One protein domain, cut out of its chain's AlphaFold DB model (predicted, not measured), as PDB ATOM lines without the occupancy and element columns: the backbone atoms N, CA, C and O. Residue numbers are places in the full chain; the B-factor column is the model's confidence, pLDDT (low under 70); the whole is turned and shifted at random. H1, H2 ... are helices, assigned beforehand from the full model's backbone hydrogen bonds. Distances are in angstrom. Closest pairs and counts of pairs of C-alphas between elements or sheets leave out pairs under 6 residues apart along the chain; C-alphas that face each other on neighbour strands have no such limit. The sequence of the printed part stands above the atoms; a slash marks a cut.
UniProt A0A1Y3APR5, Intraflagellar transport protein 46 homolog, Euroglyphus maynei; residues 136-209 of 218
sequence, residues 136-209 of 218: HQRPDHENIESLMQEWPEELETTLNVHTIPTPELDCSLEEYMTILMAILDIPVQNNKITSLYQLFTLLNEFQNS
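AT A GLANCE: This is residues 136 to 209 of the 218 residues of the protein "Intraflagellar transport protein 46 homolog" of Euroglyphus maynei (UniProt A0A1Y3APR5). Look for an open, loosely joined frame of helices: the longest helix, H4, makes one side, with H3 set steeply to it near its beginning and the short H1 near its later half. From H1 the chain swings out to H2, which is away from the other three helices at one end of the longest axis, and a long link brings it back to H3. You will find 74 residues printed, with four named helices in the order H1, H2, H3, H4 and no named strand, and the class is all helix. The whole is only just compact, close to loose, with a radius of gyration of the C-alphas of 13.4 A and spans of 35 by 29 by 22 A.

HOW THE PARTS SIT: Begin with H4, residues 192 to 208, which touches no helix but is near two. H3, residues 173 to 183, is close to H4 but not clearly touching it; the closest C-alphas, those of Met 181 and Ser 195, are 7.4 A apart. H3 and H4 run the same way at a steep tilt of 52 degrees. H1, residues 144 to 147, is also close to H4 but not clearly touching it, and their closest C-alphas are those of Ile 144 and Leu 202, at 6.6 A. Farther out, H2, residues 153 to 161, is apart from H1, H3 and H4. H1 and H3 are apart too. In the backbones of H2, H3 and H4 every O i to N i+4 pair is within hydrogen-bond range; H1 is too short for such a pair, and its one O i to N i+3 pair is within range.

IN THESE COORDINATES: Find C-alpha 192 at (25.678, -22.050, -39.361); from there H4 runs 24.4 A to C-alpha 208 at (8.556, -23.488, -56.650). H3 begins at C-alpha 173, at (22.579, -12.363, -34.825), and measures 15.3 A to C-alpha 183. Look back to C-alpha 144 at (13.469, -31.488, -47.299) for the beginning of H1, which covers 5.2 A to C-alpha 147. H2 runs 12.5 A from C-alpha 153 to C-alpha 161.

THE WHOLE: The two C-alphas farthest apart are those of His 136 and Val 161, at 38.5 A. The printed part has no cut from residue 136 to 209. The link from H2 to H3 is long, with 11 residues; that from H3 to H4 is short, with 8, and that from H1 to H2 is tight, with 5. In the B-factor column, the mean pLDDT of the printed part is 75.0, and 17 residues are under 70, among them residues 136 to 143 and 166 to 168.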
ATOM      1  N   HIS A 136      27.041 -33.921 -48.572       48.25
ATOM      2  CA  HIS A 136      27.687 -35.147 -48.075       48.25
ATOM      3  C   HIS A 136      27.859 -35.197 -46.546       48.25
ATOM      4  O   HIS A 136      28.313 -36.208 -46.018       48.25
ATOM      5  N   GLN A 137      27.483 -34.135 -45.830       50.38
ATOM      6  CA  GLN A 137      27.333 -34.143 -44.372       50.38
ATOM      7  C   GLN A 137      25.861 -34.212 -43.954       50.38
ATOM      8  O   GLN A 137      25.525 -33.784 -42.854       50.38
ATOM      9  N   ARG A 138      24.969 -34.703 -44.824       52.72
ATOM     10  CA  ARG A 138      23.562 -34.909 -44.487       52.72
ATOM     11  C   ARG A 138      23.440 -36.219 -43.699       52.72
ATOM     12  O   ARG A 138      23.563 -37.280 -44.305       52.72
ATOM     13  N   PRO A 139      23.245 -36.204 -42.370       52.44
ATOM     14  CA  PRO A 139      22.694 -37.373 -41.699       52.44
ATOM     15  C   PRO A 139      21.338 -37.688 -42.345       52.44
ATOM     16  O   PRO A 139      20.522 -36.783 -42.511       52.44
ATOM     17  N   ASP A 140      21.110 -38.952 -42.704       51.66
ATOM     18  CA  ASP A 140      19.975 -39.479 -43.492       51.66
ATOM     19  C   ASP A 140      18.556 -39.103 -42.989       51.66
ATOM     20  O   ASP A 140      17.559 -39.486 -43.593       51.66
ATOM     21  N   HIS A 141      18.441 -38.357 -41.889       49.34
ATOM     22  CA  HIS A 141      17.191 -37.986 -41.230       49.34
ATOM     23  C   HIS A 141      16.563 -36.645 -41.658       49.34
ATOM     24  O   HIS A 141      15.444 -36.365 -41.247       49.34
ATOM     25  N   GLU A 142      17.212 -35.834 -42.500       57.38
ATOM     26  CA  GLU A 142      16.707 -34.498 -42.886       57.38
ATOM     27  C   GLU A 142      16.341 -34.430 -44.375       57.38
ATOM     28  O   GLU A 142      17.030 -33.806 -45.197       57.38
ATOM     29  N   ASN A 143      15.264 -35.120 -44.751       63.09
ATOM     30  CA  ASN A 143      14.680 -34.969 -46.079       63.09
ATOM     31  C   ASN A 143      13.886 -33.650 -46.126       63.09
ATOM     32  O   ASN A 143      13.047 -33.418 -45.260       63.09
ATOM     33  N   ILE A 144      14.138 -32.798 -47.127       70.12
ATOM     34  CA  ILE A 144      13.469 -31.488 -47.299       70.12
ATOM     35  C   ILE A 144      11.941 -31.644 -47.290       70.12
ATOM     36  O   ILE A 144      11.239 -30.811 -46.730       70.12
ATOM     37  N   GLU A 145      11.443 -32.756 -47.827       68.44
ATOM     38  CA  GLU A 145      10.024 -33.124 -47.834       68.44
ATOM     39  C   GLU A 145       9.426 -33.261 -46.421       68.44
ATOM     40  O   GLU A 145       8.299 -32.841 -46.191       68.44
ATOM     41  N   SER A 146      10.199 -33.759 -45.447       72.94
ATOM     42  CA  SER A 146       9.766 -33.842 -44.045       72.94
ATOM     43  C   SER A 146       9.609 -32.462 -43.401       72.94
ATOM     44  O   SER A 146       8.779 -32.309 -42.513       72.94
ATOM     45  N   LEU A 147      10.390 -31.470 -43.842       74.00
ATOM     46  CA  LEU A 147      10.292 -30.080 -43.379       74.00
ATOM     47  C   LEU A 147       9.209 -29.279 -44.124       74.00
ATOM     48  O   LEU A 147       8.868 -28.177 -43.709       74.00
ATOM     49  N   MET A 148       8.677 -29.809 -45.229       71.56
ATOM     50  CA  MET A 148       7.521 -29.245 -45.940       71.56
ATOM     51  C   MET A 148       6.179 -29.742 -45.383       71.56
ATOM     52  O   MET A 148       5.126 -29.321 -45.861       71.56
ATOM     53  N   GLN A 149       6.208 -30.642 -44.400       77.06
ATOM     54  CA  GLN A 149       5.022 -31.140 -43.712       77.06
ATOM     55  C   GLN A 149       4.308 -29.997 -42.964       77.06
ATOM     56  O   GLN A 149       4.941 -29.067 -42.466       77.06
ATOM     57  N   GLU A 150       2.981 -30.082 -42.865       77.38
ATOM     58  CA  GLU A 150       2.172 -29.170 -42.050       77.38
ATOM     59  C   GLU A 150       2.624 -29.183 -40.579       77.38
ATOM     60  O   GLU A 150       2.996 -30.226 -40.031       77.38
ATOM     61  N   TRP A 151       2.594 -28.010 -39.940       78.44
ATOM     62  CA  TRP A 151       3.007 -27.858 -38.549       78.44
ATOM     63  C   TRP A 151       2.064 -28.618 -37.605       78.44
ATOM     64  O   TRP A 151       0.850 -28.597 -37.810       78.44
ATOM     65  N   PRO A 152       2.579 -29.247 -36.532       81.94
ATOM     66  CA  PRO A 152       1.733 -29.858 -35.513       81.94
ATOM     67  C   PRO A 152       0.767 -28.837 -34.891       81.94
ATOM     68  O   PRO A 152       1.165 -27.708 -34.602       81.94
ATOM     69  N   GLU A 153      -0.468 -29.254 -34.597       79.25
ATOM     70  CA  GLU A 153      -1.527 -28.381 -34.051       79.25
ATOM     71  C   GLU A 153      -1.105 -27.660 -32.752       79.25
ATOM     72  O   GLU A 153      -1.481 -26.510 -32.511       79.25
ATOM     73  N   GLU A 154      -0.279 -28.302 -31.918       81.56
ATOM     74  CA  GLU A 154       0.282 -27.703 -30.698       81.56
ATOM     75  C   GLU A 154       1.174 -26.490 -31.008       81.56
ATOM     76  O   GLU A 154       1.140 -25.474 -30.303       81.56
ATOM     77  N   LEU A 155       1.950 -26.568 -32.090       78.94
ATOM     78  CA  LEU A 155       2.829 -25.489 -32.520       78.94
ATOM     79  C   LEU A 155       2.038 -24.382 -33.218       78.94
ATOM     80  O   LEU A 155       2.221 -23.211 -32.901       78.94
ATOM     81  N   GLU A 156       1.094 -24.730 -34.086       79.44
ATOM     82  CA  GLU A 156       0.224 -23.742 -34.736       79.44
ATOM     83  C   GLU A 156      -0.569 -22.920 -33.707       79.44
ATOM     84  O   GLU A 156      -0.644 -21.690 -33.782       79.44
ATOM     85  N   THR A 157      -1.106 -23.583 -32.680       79.12
ATOM     86  CA  THR A 157      -1.849 -22.910 -31.609       79.12
ATOM     87  C   THR A 157      -0.944 -21.982 -30.798       79.12
ATOM     88  O   THR A 157      -1.362 -20.888 -30.420       79.12
ATOM     89  N   THR A 158       0.307 -22.376 -30.539       77.38
ATOM     90  CA  THR A 158       1.259 -21.535 -29.795       77.38
ATOM     91  C   THR A 158       1.790 -20.370 -30.628       77.38
ATOM     92  O   THR A 158       1.911 -19.274 -30.078       77.38
ATOM     93  N   LEU A 159       2.007 -20.550 -31.933       76.25
ATOM     94  CA  LEU A 159       2.421 -19.499 -32.874       76.25
ATOM     95  C   LEU A 159       1.307 -18.468 -33.129       76.25
ATOM     96  O   LEU A 159       1.574 -17.277 -33.274       76.25
ATOM     97  N   ASN A 160       0.043 -18.900 -33.121       76.50
ATOM     98  CA  ASN A 160      -1.103 -17.986 -33.183       76.50
ATOM     99  C   ASN A 160      -1.204 -17.082 -31.942       76.50
ATOM    100  O   ASN A 160      -1.764 -15.988 -32.011       76.50
ATOM    101  N   VAL A 161      -0.669 -17.528 -30.803       77.06
ATOM    102  CA  VAL A 161      -0.668 -16.765 -29.547       77.06
ATOM    103  C   VAL A 161       0.618 -15.948 -29.387       77.06
ATOM    104  O   VAL A 161       0.570 -14.828 -28.879       77.06
ATOM    105  N   HIS A 162       1.760 -16.492 -29.805       68.81
ATOM    106  CA  HIS A 162       3.079 -15.875 -29.692       68.81
ATOM    107  C   HIS A 162       3.632 -15.613 -31.090       68.81
ATOM    108  O   HIS A 162       3.970 -16.536 -31.825       68.81
ATOM    109  N   THR A 163       3.756 -14.337 -31.449       69.50
ATOM    110  CA  THR A 163       4.383 -13.923 -32.707       69.50
ATOM    111  C   THR A 163       5.797 -14.489 -32.822       69.50
ATOM    112  O   THR A 163       6.518 -14.539 -31.822       69.50
ATOM    113  N   ILE A 164       6.215 -14.837 -34.046       72.31
ATOM    114  CA  ILE A 164       7.612 -15.173 -34.367       72.31
ATOM    115  C   ILE A 164       8.516 -14.093 -33.743       72.31
ATOM    116  O   ILE A 164       8.182 -12.906 -33.860       72.31
ATOM    117  N   PRO A 165       9.606 -14.469 -33.046       72.94
ATOM    118  CA  PRO A 165      10.458 -13.515 -32.350       72.94
ATOM    119  C   PRO A 165      10.876 -12.385 -33.292       72.94
ATOM    120  O   PRO A 165      11.450 -12.615 -34.353       72.94
ATOM    121  N   THR A 166      10.526 -11.158 -32.915       68.69
ATOM    122  CA  THR A 166      10.825  -9.957 -33.690       68.69
ATOM    123  C   THR A 166      12.297  -9.566 -33.512       68.69
ATOM    124  O   THR A 166      12.903  -9.906 -32.494       68.69
ATOM    125  N   PRO A 167      12.885  -8.803 -34.452       66.94
ATOM    126  CA  PRO A 167      14.280  -8.348 -34.371       66.94
ATOM    127  C   PRO A 167      14.614  -7.459 -33.159       66.94
ATOM    128  O   PRO A 167      15.761  -7.060 -33.001       66.94
ATOM    129  N   GLU A 168      13.623  -7.114 -32.331       66.00
ATOM    130  CA  GLU A 168      13.775  -6.341 -31.092       66.00
ATOM    131  C   GLU A 168      14.245  -7.186 -29.900       66.00
ATOM    132  O   GLU A 168      14.447  -6.656 -28.810       66.00
ATOM    133  N   LEU A 169      14.411  -8.500 -30.072       73.19
ATOM    134  CA  LEU A 169      14.970  -9.349 -29.030       73.19
ATOM    135  C   LEU A 169      16.457  -9.008 -28.824       73.19
ATOM    136  O   LEU A 169      17.235  -9.081 -29.774       73.19
ATOM    137  N   ASP A 170      16.853  -8.683 -27.586       75.44
ATOM    138  CA  ASP A 170      18.230  -8.338 -27.177       75.44
ATOM    139  C   ASP A 170      19.200  -9.540 -27.276       75.44
ATOM    140  O   ASP A 170      19.746 -10.021 -26.280       75.44
ATOM    141  N   CYS A 171      19.411 -10.065 -28.480       80.25
ATOM    142  CA  CYS A 171      20.270 -11.215 -28.749       80.25
ATOM    143  C   CYS A 171      21.227 -10.943 -29.915       80.25
ATOM    144  O   CYS A 171      21.002 -10.067 -30.756       80.25
ATOM    145  N   SER A 172      22.336 -11.681 -29.960       85.75
ATOM    146  CA  SER A 172      23.257 -11.605 -31.094       85.75
ATOM    147  C   SER A 172      22.633 -12.241 -32.344       85.75
ATOM    148  O   SER A 172      21.831 -13.169 -32.247       85.75
ATOM    149  N   LEU A 173      23.036 -11.793 -33.542       85.81
ATOM    150  CA  LEU A 173      22.579 -12.363 -34.825       85.81
ATOM    151  C   LEU A 173      22.715 -13.893 -34.861       85.81
ATOM    152  O   LEU A 173      21.884 -14.613 -35.406       85.81
ATOM    153  N   GLU A 174      23.794 -14.373 -34.260       83.31
ATOM    154  CA  GLU A 174      24.137 -15.775 -34.156       83.31
ATOM    155  C   GLU A 174      23.163 -16.585 -33.296       83.31
ATOM    156  O   GLU A 174      22.880 -17.730 -33.644       83.31
ATOM    157  N   GLU A 175      22.665 -16.010 -32.203       84.81
ATOM    158  CA  GLU A 175      21.658 -16.619 -31.326       84.81
ATOM    159  C   GLU A 175      20.266 -16.509 -31.940       84.81
ATOM    160  O   GLU A 175      19.514 -17.480 -31.918       84.81
ATOM    161  N   TYR A 176      19.950 -15.370 -32.563       86.25
ATOM    162  CA  TYR A 176      18.697 -15.171 -33.290       86.25
ATOM    163  C   TYR A 176      18.516 -16.220 -34.392       86.25
ATOM    164  O   TYR A 176      17.465 -16.848 -34.514       86.25
ATOM    165  N   MET A 177      19.580 -16.474 -35.153       82.75
ATOM    166  CA  MET A 177      19.603 -17.516 -36.172       82.75
ATOM    167  C   MET A 177      19.380 -18.912 -35.576       82.75
ATOM    168  O   MET A 177      18.633 -19.705 -36.143       82.75
ATOM    169  N   THR A 178      19.994 -19.222 -34.432       83.38
ATOM    170  CA  THR A 178      19.776 -20.495 -33.730       83.38
ATOM    171  C   THR A 178      18.336 -20.638 -33.246       83.38
ATOM    172  O   THR A 178      17.770 -21.715 -33.396       83.38
ATOM    173  N   ILE A 179      17.730 -19.570 -32.723       84.25
ATOM    174  CA  ILE A 179      16.327 -19.565 -32.289       84.25
ATOM    175  C   ILE A 179      15.400 -19.825 -33.479       84.25
ATOM    176  O   ILE A 179      14.541 -20.696 -33.396       84.25
ATOM    177  N   LEU A 180      15.594 -19.124 -34.602       83.19
ATOM    178  CA  LEU A 180      14.781 -19.335 -35.803       83.19
ATOM    179  C   LEU A 180      14.926 -20.754 -36.356       83.19
ATOM    180  O   LEU A 180      13.922 -21.397 -36.643       83.19
ATOM    181  N   MET A 181      16.151 -21.264 -36.475       83.75
ATOM    182  CA  MET A 181      16.372 -22.624 -36.976       83.75
ATOM    183  C   MET A 181      15.819 -23.684 -36.019       83.75
ATOM    184  O   MET A 181      15.272 -24.672 -36.488       83.75
ATOM    185  N   ALA A 182      15.859 -23.446 -34.703       82.44
ATOM    186  CA  ALA A 182      15.222 -24.317 -33.716       82.44
ATOM    187  C   ALA A 182      13.688 -24.301 -33.803       82.44
ATOM    188  O   ALA A 182      13.067 -25.337 -33.596       82.44
ATOM    189  N   ILE A 183      13.074 -23.154 -34.121       82.31
ATOM    190  CA  ILE A 183      11.628 -23.081 -34.376       82.31
ATOM    191  C   ILE A 183      11.284 -23.911 -35.614       82.31
ATOM    192  O   ILE A 183      10.366 -24.713 -35.554       82.31
ATOM    193  N   LEU A 184      12.044 -23.752 -36.701       80.56
ATOM    194  CA  LEU A 184      11.870 -24.442 -37.990       80.56
ATOM    195  C   LEU A 184      12.292 -25.923 -37.995       80.56
ATOM    196  O   LEU A 184      12.324 -26.529 -39.062       80.56
ATOM    197  N   ASP A 185      12.629 -26.486 -36.834       80.69
ATOM    198  CA  ASP A 185      13.126 -27.859 -36.669       80.69
ATOM    199  C   ASP A 185      14.351 -28.186 -37.557       80.69
ATOM    200  O   ASP A 185      14.581 -29.318 -37.979       80.69
ATOM    201  N   ILE A 186      15.168 -27.167 -37.856       81.25
ATOM    202  CA  ILE A 186      16.412 -27.292 -38.619       81.25
ATOM    203  C   ILE A 186      17.570 -27.437 -37.623       81.25
ATOM    204  O   ILE A 186      17.859 -26.499 -36.866       81.25
ATOM    205  N   PRO A 187      18.308 -28.557 -37.633       76.12
ATOM    206  CA  PRO A 187      19.426 -28.725 -36.726       76.12
ATOM    207  C   PRO A 187      20.549 -27.740 -37.057       76.12
ATOM    208  O   PRO A 187      20.991 -27.569 -38.200       76.12
ATOM    209  N   VAL A 188      21.035 -27.078 -36.011       74.56
ATOM    210  CA  VAL A 188      22.139 -26.123 -36.106       74.56
ATOM    211  C   VAL A 188      23.448 -26.905 -36.128       74.56
ATOM    212  O   VAL A 188      23.924 -27.373 -35.095       74.56
ATOM    213  N   GLN A 189      24.033 -27.075 -37.312       67.19
ATOM    214  CA  GLN A 189      25.351 -27.693 -37.437       67.19
ATOM    215  C   GLN A 189      26.457 -26.724 -36.975       67.19
ATOM    216  O   GLN A 189      26.247 -25.514 -36.874       67.19
ATOM    217  N   ASN A 190      27.678 -27.237 -36.760       64.88
ATOM    218  CA  ASN A 190      28.862 -26.420 -36.430       64.88
ATOM    219  C   ASN A 190      29.099 -25.285 -37.446       64.88
ATOM    220  O   ASN A 190      29.610 -24.225 -37.096       64.88
ATOM    221  N   ASN A 191      28.694 -25.507 -38.698       74.56
ATOM    222  CA  ASN A 191      28.640 -24.485 -39.730       74.56
ATOM    223  C   ASN A 191      27.211 -23.944 -39.835       74.56
ATOM    224  O   ASN A 191      26.354 -24.554 -40.471       74.56
ATOM    225  N   LYS A 192      26.975 -22.752 -39.278       75.56
ATOM    226  CA  LYS A 192      25.678 -22.050 -39.361       75.56
ATOM    227  C   LYS A 192      25.209 -21.860 -40.807       75.56
ATOM    228  O   LYS A 192      24.027 -21.959 -41.105       75.56
ATOM    229  N   ILE A 193      26.158 -21.659 -41.719       80.88
ATOM    230  CA  ILE A 193      25.915 -21.491 -43.157       80.88
ATOM    231  C   ILE A 193      25.192 -22.709 -43.755       80.88
ATOM    232  O   ILE A 193      24.335 -22.534 -44.612       80.88
ATOM    233  N   THR A 194      25.483 -23.926 -43.285       76.25
ATOM    234  CA  THR A 194      24.816 -25.147 -43.762       76.25
ATOM    235  C   THR A 194      23.331 -25.132 -43.423       76.25
ATOM    236  O   THR A 194      22.489 -25.365 -44.286       76.25
ATOM    237  N   SER A 195      23.003 -24.801 -42.176       79.94
ATOM    238  CA  SER A 195      21.620 -24.723 -41.716       79.94
ATOM    239  C   SER A 195      20.869 -23.554 -42.383       79.94
ATOM    240  O   SER A 195      19.694 -23.684 -42.717       79.94
ATOM    241  N   LEU A 196      21.559 -22.448 -42.700       83.25
ATOM    242  CA  LEU A 196      20.987 -21.350 -43.492       83.25
ATOM    243  C   LEU A 196      20.711 -21.753 -44.942       83.25
ATOM    244  O   LEU A 196      19.687 -21.390 -45.513       83.25
ATOM    245  N   TYR A 197      21.624 -22.506 -45.547       80.62
ATOM    246  CA  TYR A 197      21.418 -23.055 -46.878       80.62
ATOM    247  C   TYR A 197      20.202 -23.988 -46.900       80.62
ATOM    248  O   TYR A 197      19.409 -23.924 -47.833       80.62
ATOM    249  N   GLN A 198      20.005 -24.792 -45.851       79.25
ATOM    250  CA  GLN A 198      18.824 -25.643 -45.696       79.25
ATOM    251  C   GLN A 198      17.533 -24.813 -45.584       79.25
ATOM    252  O   GLN A 198      16.546 -25.144 -46.240       79.25
ATOM    253  N   LEU A 199      17.562 -23.689 -44.857       82.62
ATOM    254  CA  LEU A 199      16.454 -22.728 -44.802       82.62
ATOM    255  C   LEU A 199      16.139 -22.124 -46.179       82.62
ATOM    256  O   LEU A 199      14.983 -22.106 -46.595       82.62
ATOM    257  N   PHE A 200      17.149 -21.633 -46.902       81.94
ATOM    258  CA  PHE A 200      16.945 -21.042 -48.228       81.94
ATOM    259  C   PHE A 200      16.519 -22.073 -49.269       81.94
ATOM    260  O   PHE A 200      15.709 -21.763 -50.137       81.94
ATOM    261  N   THR A 201      17.019 -23.302 -49.159       81.12
ATOM    262  CA  THR A 201      16.583 -24.425 -49.993       81.12
ATOM    263  C   THR A 201      15.107 -24.718 -49.750       81.12
ATOM    264  O   THR A 201      14.351 -24.818 -50.709       81.12
ATOM    265  N   LEU A 202      14.679 -24.777 -48.485       80.25
ATOM    266  CA  LEU A 202      13.272 -24.946 -48.123       80.25
ATOM    267  C   LEU A 202      12.414 -23.798 -48.662       80.25
ATOM    268  O   LEU A 202      11.362 -24.046 -49.241       80.25
ATOM    269  N   LEU A 203      12.876 -22.552 -48.538       81.62
ATOM    270  CA  LEU A 203      12.168 -21.386 -49.067       81.62
ATOM    271  C   LEU A 203      12.041 -21.432 -50.597       81.62
ATOM    272  O   LEU A 203      10.985 -21.110 -51.137       81.62
ATOM    273  N   ASN A 204      13.088 -21.863 -51.298       81.94
ATOM    274  CA  ASN A 204      13.063 -22.026 -52.748       81.94
ATOM    275  C   ASN A 204      12.127 -23.168 -53.181       81.94
ATOM    276  O   ASN A 204      11.360 -23.004 -54.125       81.94
ATOM    277  N   GLU A 205      12.142 -24.307 -52.488       79.44
ATOM    278  CA  GLU A 205      11.189 -25.402 -52.730       79.44
ATOM    279  C   GLU A 205       9.747 -24.956 -52.459       79.44
ATOM    280  O   GLU A 205       8.853 -25.222 -53.261       79.44
ATOM    281  N   PHE A 206       9.520 -24.181 -51.396       76.56
ATOM    282  CA  PHE A 206       8.214 -23.604 -51.091       76.56
ATOM    283  C   PHE A 206       7.721 -22.686 -52.218       76.56
ATOM    284  O   PHE A 206       6.593 -22.851 -52.685       76.56
ATOM    285  N   GLN A 207       8.574 -21.785 -52.722       75.19
ATOM    286  CA  GLN A 207       8.245 -20.887 -53.839       75.19
ATOM    287  C   GLN A 207       7.968 -21.627 -55.153       75.19
ATOM    288  O   GLN A 207       7.077 -21.236 -55.910       75.19
ATOM    289  N   ASN A 208       8.713 -22.699 -55.428       75.44
ATOM    290  CA  ASN A 208       8.556 -23.488 -56.650       75.44
ATOM    291  C   ASN A 208       7.392 -24.490 -56.569       75.44
ATOM    292  O   ASN A 208       6.885 -24.941 -57.602       75.44
ATOM    293  N   SER A 209       6.941 -24.844 -55.364       69.94
ATOM    294  CA  SER A 209       5.825 -25.764 -55.179       69.94
ATOM    295  C   SER A 209       4.489 -25.119 -55.588       69.94
ATOM    296  O   SER A 209       4.092 -24.041 -55.147       69.94
TER     297      SER A 209